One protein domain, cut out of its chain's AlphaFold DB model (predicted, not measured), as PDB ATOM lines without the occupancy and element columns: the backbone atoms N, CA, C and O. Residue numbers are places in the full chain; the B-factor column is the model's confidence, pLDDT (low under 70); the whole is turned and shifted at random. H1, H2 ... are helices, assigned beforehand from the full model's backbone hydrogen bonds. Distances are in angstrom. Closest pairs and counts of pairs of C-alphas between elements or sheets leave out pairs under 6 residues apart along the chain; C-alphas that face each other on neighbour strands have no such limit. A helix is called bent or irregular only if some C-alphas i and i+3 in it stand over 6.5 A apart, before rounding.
ATOM      1  N   ARG A 204     378.412 268.047 212.562       92.81
ATOM      2  CA  ARG A 204     378.004 269.081 213.539       92.81
ATOM      3  C   ARG A 204     378.490 268.819 214.970       92.81
ATOM      4  O   ARG A 204     378.633 269.766 215.734       92.81
ATOM      5  N   ASN A 205     378.771 267.562 215.320       93.75
ATOM      6  CA  ASN A 205     379.494 267.194 216.539       93.75
ATOM      7  C   ASN A 205     380.738 266.356 216.162       93.75
ATOM      8  O   ASN A 205     380.641 265.128 216.086       93.75
ATOM      9  N   PRO A 206     381.903 266.978 215.885       94.69
ATOM     10  CA  PRO A 206     383.054 266.281 215.310       94.69
ATOM     11  C   PRO A 206     383.601 265.079 216.111       94.69
ATOM     12  O   PRO A 206     383.941 264.091 215.458       94.69
ATOM     13  N   PRO A 207     383.702 265.064 217.462       95.81
ATOM     14  CA  PRO A 207     384.119 263.854 218.178       95.81
ATOM     15  C   PRO A 207     383.124 262.697 218.002       95.81
ATOM     16  O   PRO A 207     383.549 261.594 217.664       95.81
ATOM     17  N   ALA A 208     381.815 262.946 218.135       94.31
ATOM     18  CA  ALA A 208     380.790 261.920 217.930       94.31
ATOM     19  C   ALA A 208     380.791 261.401 216.477       94.31
ATOM     20  O   ALA A 208     380.836 260.192 216.247       94.31
ATOM     21  N   SER A 209     380.841 262.302 215.488       94.75
ATOM     22  CA  SER A 209     380.903 261.945 214.062       94.75
ATOM     23  C   SER A 209     382.103 261.059 213.718       94.75
ATOM     24  O   SER A 209     381.950 260.123 212.932       94.75
ATOM     25  N   ARG A 210     383.278 261.297 214.325       96.38
ATOM     26  CA  ARG A 210     384.464 260.431 214.164       96.38
ATOM     27  C   ARG A 210     384.223 259.026 214.714       96.38
ATOM     28  O   ARG A 210     384.515 258.061 214.012       96.38
ATOM     29  N   VAL A 211     383.673 258.906 215.927       96.19
ATOM     30  CA  VAL A 211     383.388 257.604 216.558       96.19
ATOM     31  C   VAL A 211     382.398 256.804 215.714       96.19
ATOM     32  O   VAL A 211     382.699 255.674 215.336       96.19
ATOM     33  N   TYR A 212     381.261 257.391 215.330       94.62
ATOM     34  CA  TYR A 212     380.276 256.674 214.517       94.62
ATOM     35  C   TYR A 212     380.776 256.371 213.098       94.62
ATOM     36  O   TYR A 212     380.486 255.296 212.581       94.62
ATOM     37  N   THR A 213     381.586 257.241 212.485       94.75
ATOM     38  CA  THR A 213     382.215 256.948 211.183       94.75
ATOM     39  C   THR A 213     383.193 255.774 211.291       94.75
ATOM     40  O   THR A 213     383.189 254.907 210.422       94.75
ATOM     41  N   ALA A 214     383.977 255.683 212.371       96.81
ATOM     42  CA  ALA A 214     384.847 254.534 212.628       96.81
ATOM     43  C   ALA A 214     384.048 253.236 212.859       96.81
ATOM     44  O   ALA A 214     384.425 252.191 212.332       96.81
ATOM     45  N   VAL A 215     382.915 253.297 213.572       96.00
ATOM     46  CA  VAL A 215     382.005 252.149 213.755       96.00
ATOM     47  C   VAL A 215     381.377 251.711 212.428       96.00
ATOM     48  O   VAL A 215     381.396 250.525 212.112       96.00
ATOM     49  N   ILE A 216     380.875 252.645 211.613       94.12
ATOM     50  CA  ILE A 216     380.291 252.350 210.293       94.12
ATOM     51  C   ILE A 216     381.350 251.773 209.343       94.12
ATOM     52  O   ILE A 216     381.075 250.807 208.636       94.12
ATOM     53  N   PHE A 217     382.577 252.299 209.362       96.62
ATOM     54  CA  PHE A 217     383.696 251.758 208.589       96.62
ATOM     55  C   PHE A 217     384.113 250.357 209.069       96.62
ATOM     56  O   PHE A 217     384.361 249.476 208.248       96.62
ATOM     57  N   GLY A 218     384.114 250.110 210.382       97.56
ATOM     58  CA  GLY A 218     384.338 248.783 210.960       97.56
ATOM     59  C   GLY A 218     383.254 247.771 210.571       97.56
ATOM     60  O   GLY A 218     383.575 246.649 210.188       97.56
ATOM     61  N   LEU A 219     381.980 248.179 210.584       95.81
ATOM     62  CA  LEU A 219     380.856 247.370 210.095       95.81
ATOM     63  C   LEU A 219     380.968 247.093 208.590       95.81
ATOM     64  O   LEU A 219     380.748 245.959 208.165       95.81
ATOM     65  N   PHE A 220     381.372 248.083 207.790       97.06
ATOM     66  CA  PHE A 220     381.621 247.912 206.360       97.06
ATOM     67  C   PHE A 220     382.742 246.894 206.104       97.06
ATOM     68  O   PHE A 220     382.521 245.926 205.374       97.06
ATOM     69  N   LEU A 221     383.896 247.032 206.770       98.00
ATOM     70  CA  LEU A 221     384.988 246.053 206.705       98.00
ATOM     71  C   LEU A 221     384.534 244.657 207.152       98.00
ATOM     72  O   LEU A 221     384.852 243.676 206.486       98.00
ATOM     73  N   PHE A 222     383.743 244.555 208.223       97.25
ATOM     74  CA  PHE A 222     383.179 243.285 208.675       97.25
ATOM     75  C   PHE A 222     382.279 242.644 207.606       97.25
ATOM     76  O   PHE A 222     382.447 241.464 207.306       97.25
ATOM     77  N   THR A 223     381.375 243.403 206.976       96.56
ATOM     78  CA  THR A 223     380.517 242.884 205.891       96.56
ATOM     79  C   THR A 223     381.273 242.577 204.597       96.56
ATOM     80  O   THR A 223     380.852 241.698 203.853       96.56
ATOM     81  N   PHE A 224     382.394 243.254 204.333       97.19
ATOM     82  CA  PHE A 224     383.239 243.004 203.165       97.19
ATOM     83  C   PHE A 224     384.120 241.754 203.336       97.19
ATOM     84  O   PHE A 224     384.293 240.983 202.396       97.19
ATOM     85  N   LEU A 225     384.657 241.533 204.541       97.81
ATOM     86  CA  LEU A 225     385.535 240.398 204.855       97.81
ATOM     87  C   LEU A 225     384.766 239.114 205.215       97.81
ATOM     88  O   LEU A 225     385.301 238.016 205.058       97.81
ATOM     89  N   THR A 226     383.525 239.221 205.697       97.25
ATOM     90  CA  THR A 226     382.718 238.065 206.121       97.25
ATOM     91  C   THR A 226     381.952 237.455 204.939       97.25
ATOM     92  O   THR A 226     381.110 238.131 204.349       97.25
ATOM     93  N   PRO A 227     382.126 236.157 204.613       97.94
ATOM     94  CA  PRO A 227     381.349 235.515 203.556       97.94
ATOM     95  C   PRO A 227     379.836 235.600 203.807       97.94
ATOM     96  O   PRO A 227     379.362 235.273 204.898       97.94
ATOM     97  N   ALA A 228     379.059 235.946 202.775       97.25
ATOM     98  CA  ALA A 228     377.617 236.217 202.874       97.25
ATOM     99  C   ALA A 228     376.784 235.107 203.555       97.25
ATOM    100  O   ALA A 228     375.772 235.393 204.193       97.25
ATOM    101  N   ARG A 229     377.236 233.842 203.497       97.88
ATOM    102  CA  ARG A 229     376.628 232.705 204.219       97.88
ATOM    103  C   ARG A 229     376.592 232.906 205.742       97.88
ATOM    104  O   ARG A 229     375.654 232.447 206.387       97.88
ATOM    105  N   TYR A 230     377.593 233.574 206.314       97.69
ATOM    106  CA  TYR A 230     377.641 233.905 207.740       97.69
ATOM    107  C   TYR A 230     376.873 235.191 208.053       97.69
ATOM    108  O   TYR A 230     376.192 235.233 209.072       97.69
ATOM    109  N   ILE A 231     376.888 236.186 207.156       96.50
ATOM    110  CA  ILE A 231     376.070 237.405 207.293       96.50
ATOM    111  C   ILE A 231     374.578 237.045 207.353       96.50
ATOM    112  O   ILE A 231     373.878 237.488 208.257       96.50
ATOM    113  N   ALA A 232     374.099 236.170 206.460       96.69
ATOM    114  CA  ALA A 232     372.717 235.691 206.486       96.69
ATOM    115  C   ALA A 232     372.370 234.989 207.813       96.69
ATOM    116  O   ALA A 232     371.351 235.301 208.427       96.69
ATOM    117  N   LYS A 233     373.243 234.093 208.306       97.56
ATOM    118  CA  LYS A 233     373.068 233.443 209.619       97.56
ATOM    119  C   LYS A 233     373.026 234.452 210.769       97.56
ATOM    120  O   LYS A 233     372.191 234.299 211.654       97.56
ATOM    121  N   LEU A 234     373.880 235.476 210.747       96.62
ATOM    122  CA  LEU A 234     373.899 236.538 211.753       96.62
ATOM    123  C   LEU A 234     372.608 237.369 211.723       96.62
ATOM    124  O   LEU A 234     372.062 237.658 212.781       96.62
ATOM    125  N   ILE A 235     372.079 237.695 210.541       96.31
ATOM    126  CA  ILE A 235     370.802 238.413 210.398       96.31
ATOM    127  C   ILE A 235     369.643 237.580 210.963       96.31
ATOM    128  O   ILE A 235     368.883 238.089 211.785       96.31
ATOM    129  N   TYR A 236     369.526 236.297 210.603       97.44
ATOM    130  CA  TYR A 236     368.485 235.427 211.168       97.44
ATOM    131  C   TYR A 236     368.640 235.232 212.684       97.44
ATOM    132  O   TYR A 236     367.640 235.246 213.401       97.44
ATOM    133  N   PHE A 237     369.874 235.116 213.187       97.94
ATOM    134  CA  PHE A 237     370.147 235.066 214.623       97.94
ATOM    135  C   PHE A 237     369.732 236.362 215.332       97.94
ATOM    136  O   PHE A 237     369.083 236.289 216.368       97.94
ATOM    137  N   LEU A 238     370.036 237.538 214.772       97.06
ATOM    138  CA  LEU A 238     369.644 238.830 215.343       97.06
ATOM    139  C   LEU A 238     368.123 239.030 215.332       97.06
ATOM    140  O   LEU A 238     367.573 239.473 216.335       97.06
ATOM    141  N   ILE A 239     367.431 238.655 214.250       96.94
ATOM    142  CA  ILE A 239     365.959 238.692 214.182       96.94
ATOM    143  C   ILE A 239     365.356 237.773 215.252       96.94
ATOM    144  O   ILE A 239     364.490 238.203 216.013       96.94
ATOM    145  N   GLY A 240     365.854 236.536 215.364       97.25
ATOM    146  CA  GLY A 240     365.437 235.599 216.409       97.25
ATOM    147  C   GLY A 240     365.737 236.116 217.818       97.25
ATOM    148  O   GLY A 240     364.882 236.036 218.693       97.25
ATOM    149  N   PHE A 241     366.911 236.709 218.041       97.81
ATOM    150  CA  PHE A 241     367.303 237.255 219.339       97.81
ATOM    151  C   PHE A 241     366.418 238.437 219.759       97.81
ATOM    152  O   PHE A 241     365.943 238.493 220.895       97.81
ATOM    153  N   VAL A 242     366.132 239.355 218.829       95.62
ATOM    154  CA  VAL A 242     365.209 240.471 219.070       95.62
ATOM    155  C   VAL A 242     363.800 239.959 219.378       95.62
ATOM    156  O   VAL A 242     363.179 240.428 220.329       95.62
ATOM    157  N   PHE A 243     363.314 238.967 218.628       95.81
ATOM    158  CA  PHE A 243     361.974 238.414 218.811       95.81
ATOM    159  C   PHE A 243     361.809 237.624 220.120       95.81
ATOM    160  O   PHE A 243     360.856 237.864 220.857       95.81
ATOM    161  N   PHE A 244     362.732 236.707 220.430       97.31
ATOM    162  CA  PHE A 244     362.607 235.788 221.570       97.31
ATOM    163  C   PHE A 244     363.157 236.328 222.895       97.31
ATOM    164  O   PHE A 244     362.722 235.860 223.944       97.31
ATOM    165  N   PHE A 245     364.081 237.297 222.881       96.62
ATOM    166  CA  PHE A 245     364.679 237.841 224.109       96.62
ATOM    167  C   PHE A 245     364.400 239.334 224.283       96.62
ATOM    168  O   PHE A 245     363.900 239.734 225.332       96.62
ATOM    169  N   LEU A 246     364.673 240.167 223.270       93.12
ATOM    170  CA  LEU A 246     364.583 241.623 223.443       93.12
ATOM    171  C   LEU A 246     363.135 242.121 223.588       93.12
ATOM    172  O   LEU A 246     362.869 242.946 224.457       93.12
ATOM    173  N   ILE A 247     362.191 241.611 222.790       92.19
ATOM    174  CA  ILE A 247     360.773 241.996 222.887       92.19
ATOM    175  C   ILE A 247     360.154 241.569 224.236       92.19
ATOM    176  O   ILE A 247     359.552 242.426 224.889       92.19
ATOM    177  N   PRO A 248     360.325 240.321 224.724       95.44
ATOM    178  CA  PRO A 248     359.896 239.945 226.072       95.44
ATOM    179  C   PRO A 248     360.567 240.763 227.182       95.44
ATOM    180  O   PRO A 248     359.877 241.184 228.107       95.44
ATOM    181  N   LEU A 249     361.868 241.061 227.070       95.00
ATOM    182  CA  LEU A 249     362.589 241.894 228.039       95.00
ATOM    183  C   LEU A 249     362.035 243.327 228.094       95.00
ATOM    184  O   LEU A 249     361.772 243.841 229.177       95.00
ATOM    185  N   ILE A 250     361.787 243.955 226.938       90.94
ATOM    186  CA  ILE A 250     361.167 245.288 226.859       90.94
ATOM    187  C   ILE A 250     359.741 245.268 227.423       90.94
ATOM    188  O   ILE A 250     359.353 246.204 228.115       90.94
ATOM    189  N   ARG A 251     358.972 244.198 227.185       92.88
ATOM    190  CA  ARG A 251     357.621 244.033 227.748       92.88
ATOM    191  C   ARG A 251     357.628 243.811 229.268       92.88
ATOM    192  O   ARG A 251     356.648 244.162 229.920       92.88
ATOM    193  N   ALA A 252     358.691 243.223 229.815       96.06
ATOM    194  CA  ALA A 252     358.852 242.982 231.248       96.06
ATOM    195  C   ALA A 252     359.374 244.208 232.022       96.06
ATOM    196  O   ALA A 252     359.115 244.320 233.218       96.06
ATOM    197  N   MET A 253     360.089 245.132 231.367       95.25
ATOM    198  CA  MET A 253     360.576 246.355 232.014       95.25
ATOM    199  C   MET A 253     359.420 247.306 232.383       95.25
ATOM    200  O   MET A 253     358.620 247.673 231.517       95.25
ATOM    201  N   PRO A 254     359.348 247.800 233.634       94.75
ATOM    202  CA  PRO A 254     358.435 248.875 234.001       94.75
ATOM    203  C   PRO A 254     358.675 250.130 233.153       94.75
ATOM    204  O   PRO A 254     359.818 250.514 232.901       94.75
ATOM    205  N   ALA A 255     357.612 250.857 232.791       86.81
ATOM    206  CA  ALA A 255     357.721 252.071 231.968       86.81
ATOM    207  C   ALA A 255     358.662 253.146 232.565       86.81
ATOM    208  O   ALA A 255     359.312 253.886 231.829       86.81
ATOM    209  N   LYS A 256     358.788 253.193 233.903       92.44
ATOM    210  CA  LYS A 256     359.729 254.065 234.635       92.44
ATOM    211  C   LYS A 256     361.207 253.726 234.383       92.44
ATOM    212  O   LYS A 256     362.059 254.592 234.558       92.44
ATOM    213  N   GLU A 257     361.510 252.485 234.012       93.12
ATOM    214  CA  GLU A 257     362.863 252.001 233.722       93.12
ATOM    215  C   GLU A 257     363.156 252.037 232.224       93.12
ATOM    216  O   GLU A 257     364.231 252.486 231.835       93.12
ATOM    217  N   ALA A 258     362.173 251.706 231.379       87.44
ATOM    218  CA  ALA A 258     362.266 251.914 229.934       87.44
ATOM    219  C   ALA A 258     362.605 253.381 229.589       87.44
ATOM    220  O   ALA A 258     363.480 253.638 228.768       87.44
ATOM    221  N   ALA A 259     362.008 254.346 230.301       87.06
ATOM    222  CA  ALA A 259     362.303 255.776 230.163       87.06
ATOM    223  C   ALA A 259     363.720 256.207 230.618       87.06
ATOM    224  O   ALA A 259     364.086 257.367 230.436       87.06
ATOM    225  N   ARG A 260     364.522 255.312 231.219       91.69
ATOM    226  CA  ARG A 260     365.943 255.559 231.542       91.69
ATOM    227  C   ARG A 260     366.896 255.127 230.428       91.69
ATOM    228  O   ARG A 260     368.070 255.486 230.486       91.69
TER     229      ARG A 260
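AT A GLANCE: This is residues 204 to 260 of the 484 residues of an uncharacterized protein of Calocera viscosa (strain TUFC12733) (UniProt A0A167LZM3). A long helix, H2, meets a second long helix, H1, near their ends and makes a flat, wide V, while a short helix, H3, turns off the far end of H2 to the side on which H1 lies. The space between H1 and H3 is empty, and the middle of the V is open. The printed part has 57 residues with three named helices, in the order H1, H2, H3 along the chain, and no named strand; the class is all helix. The whole is extended, with a radius of gyration of the C-alphas of 16.3 A, and its C-alphas span 39 by 37 by 10 A.

IN THESE COORDINATES: H2 is the longest helix, residues 228 to 252, 34.7 A from first to last C-alpha. It has a kink of 28 degrees near residue 242. It is irregular, but only just: C-alphas 244 and 247 are 6.6 A apart. Its first C-alpha, of Ala 228, is at (377.617, 236.217, 202.874), and its last, of Ala 252, is at (358.852, 242.982, 231.248). H1 is residues 206 to 225, 28.0 A long, and begins with the C-alpha of Pro 206 at (383.054, 266.281, 215.310). H3 is residues 255 to 258, four residues, and ends with the C-alpha of Ala 258 at (362.266, 251.914, 229.934).

HOW THE PARTS SIT: H2 and H1 are close but not clearly touching; their closest C-alphas, those of Ile 231 and Thr 223, are 7.2 A apart. Their lines stand at a steep tilt of 52 degrees, and they run opposite ways. H2 and H3 are also close but not clearly touching, with the C-alphas of Ile 250 and Ala 258 the closest at 7.4 A. H1 and H3 are apart. Every O i to N i+4 pair is within hydrogen-bond range in H1, and 19 of 21 are in H2. H3 is too short for such a pair, and its one O i to N i+3 pair is not within range.

THE WHOLE: The two C-alphas farthest apart are those of Pro 227 and Lys 256, at 42.2 A. The first and last printed C-alphas, of Arg 204 and Arg 260, are 25.5 A apart. Among the stretches that stand free are residues 204 to 221, of which 206 to 221 belong to H1, and residues 239 to 245, which belong to H2. The links from H1 to H2 and from H2 to H3 are tight, with two residues each. The printed part has no cut. The mean pLDDT of the printed part is 95.3, and no printed residue is under 70; the mean of H3 is 90.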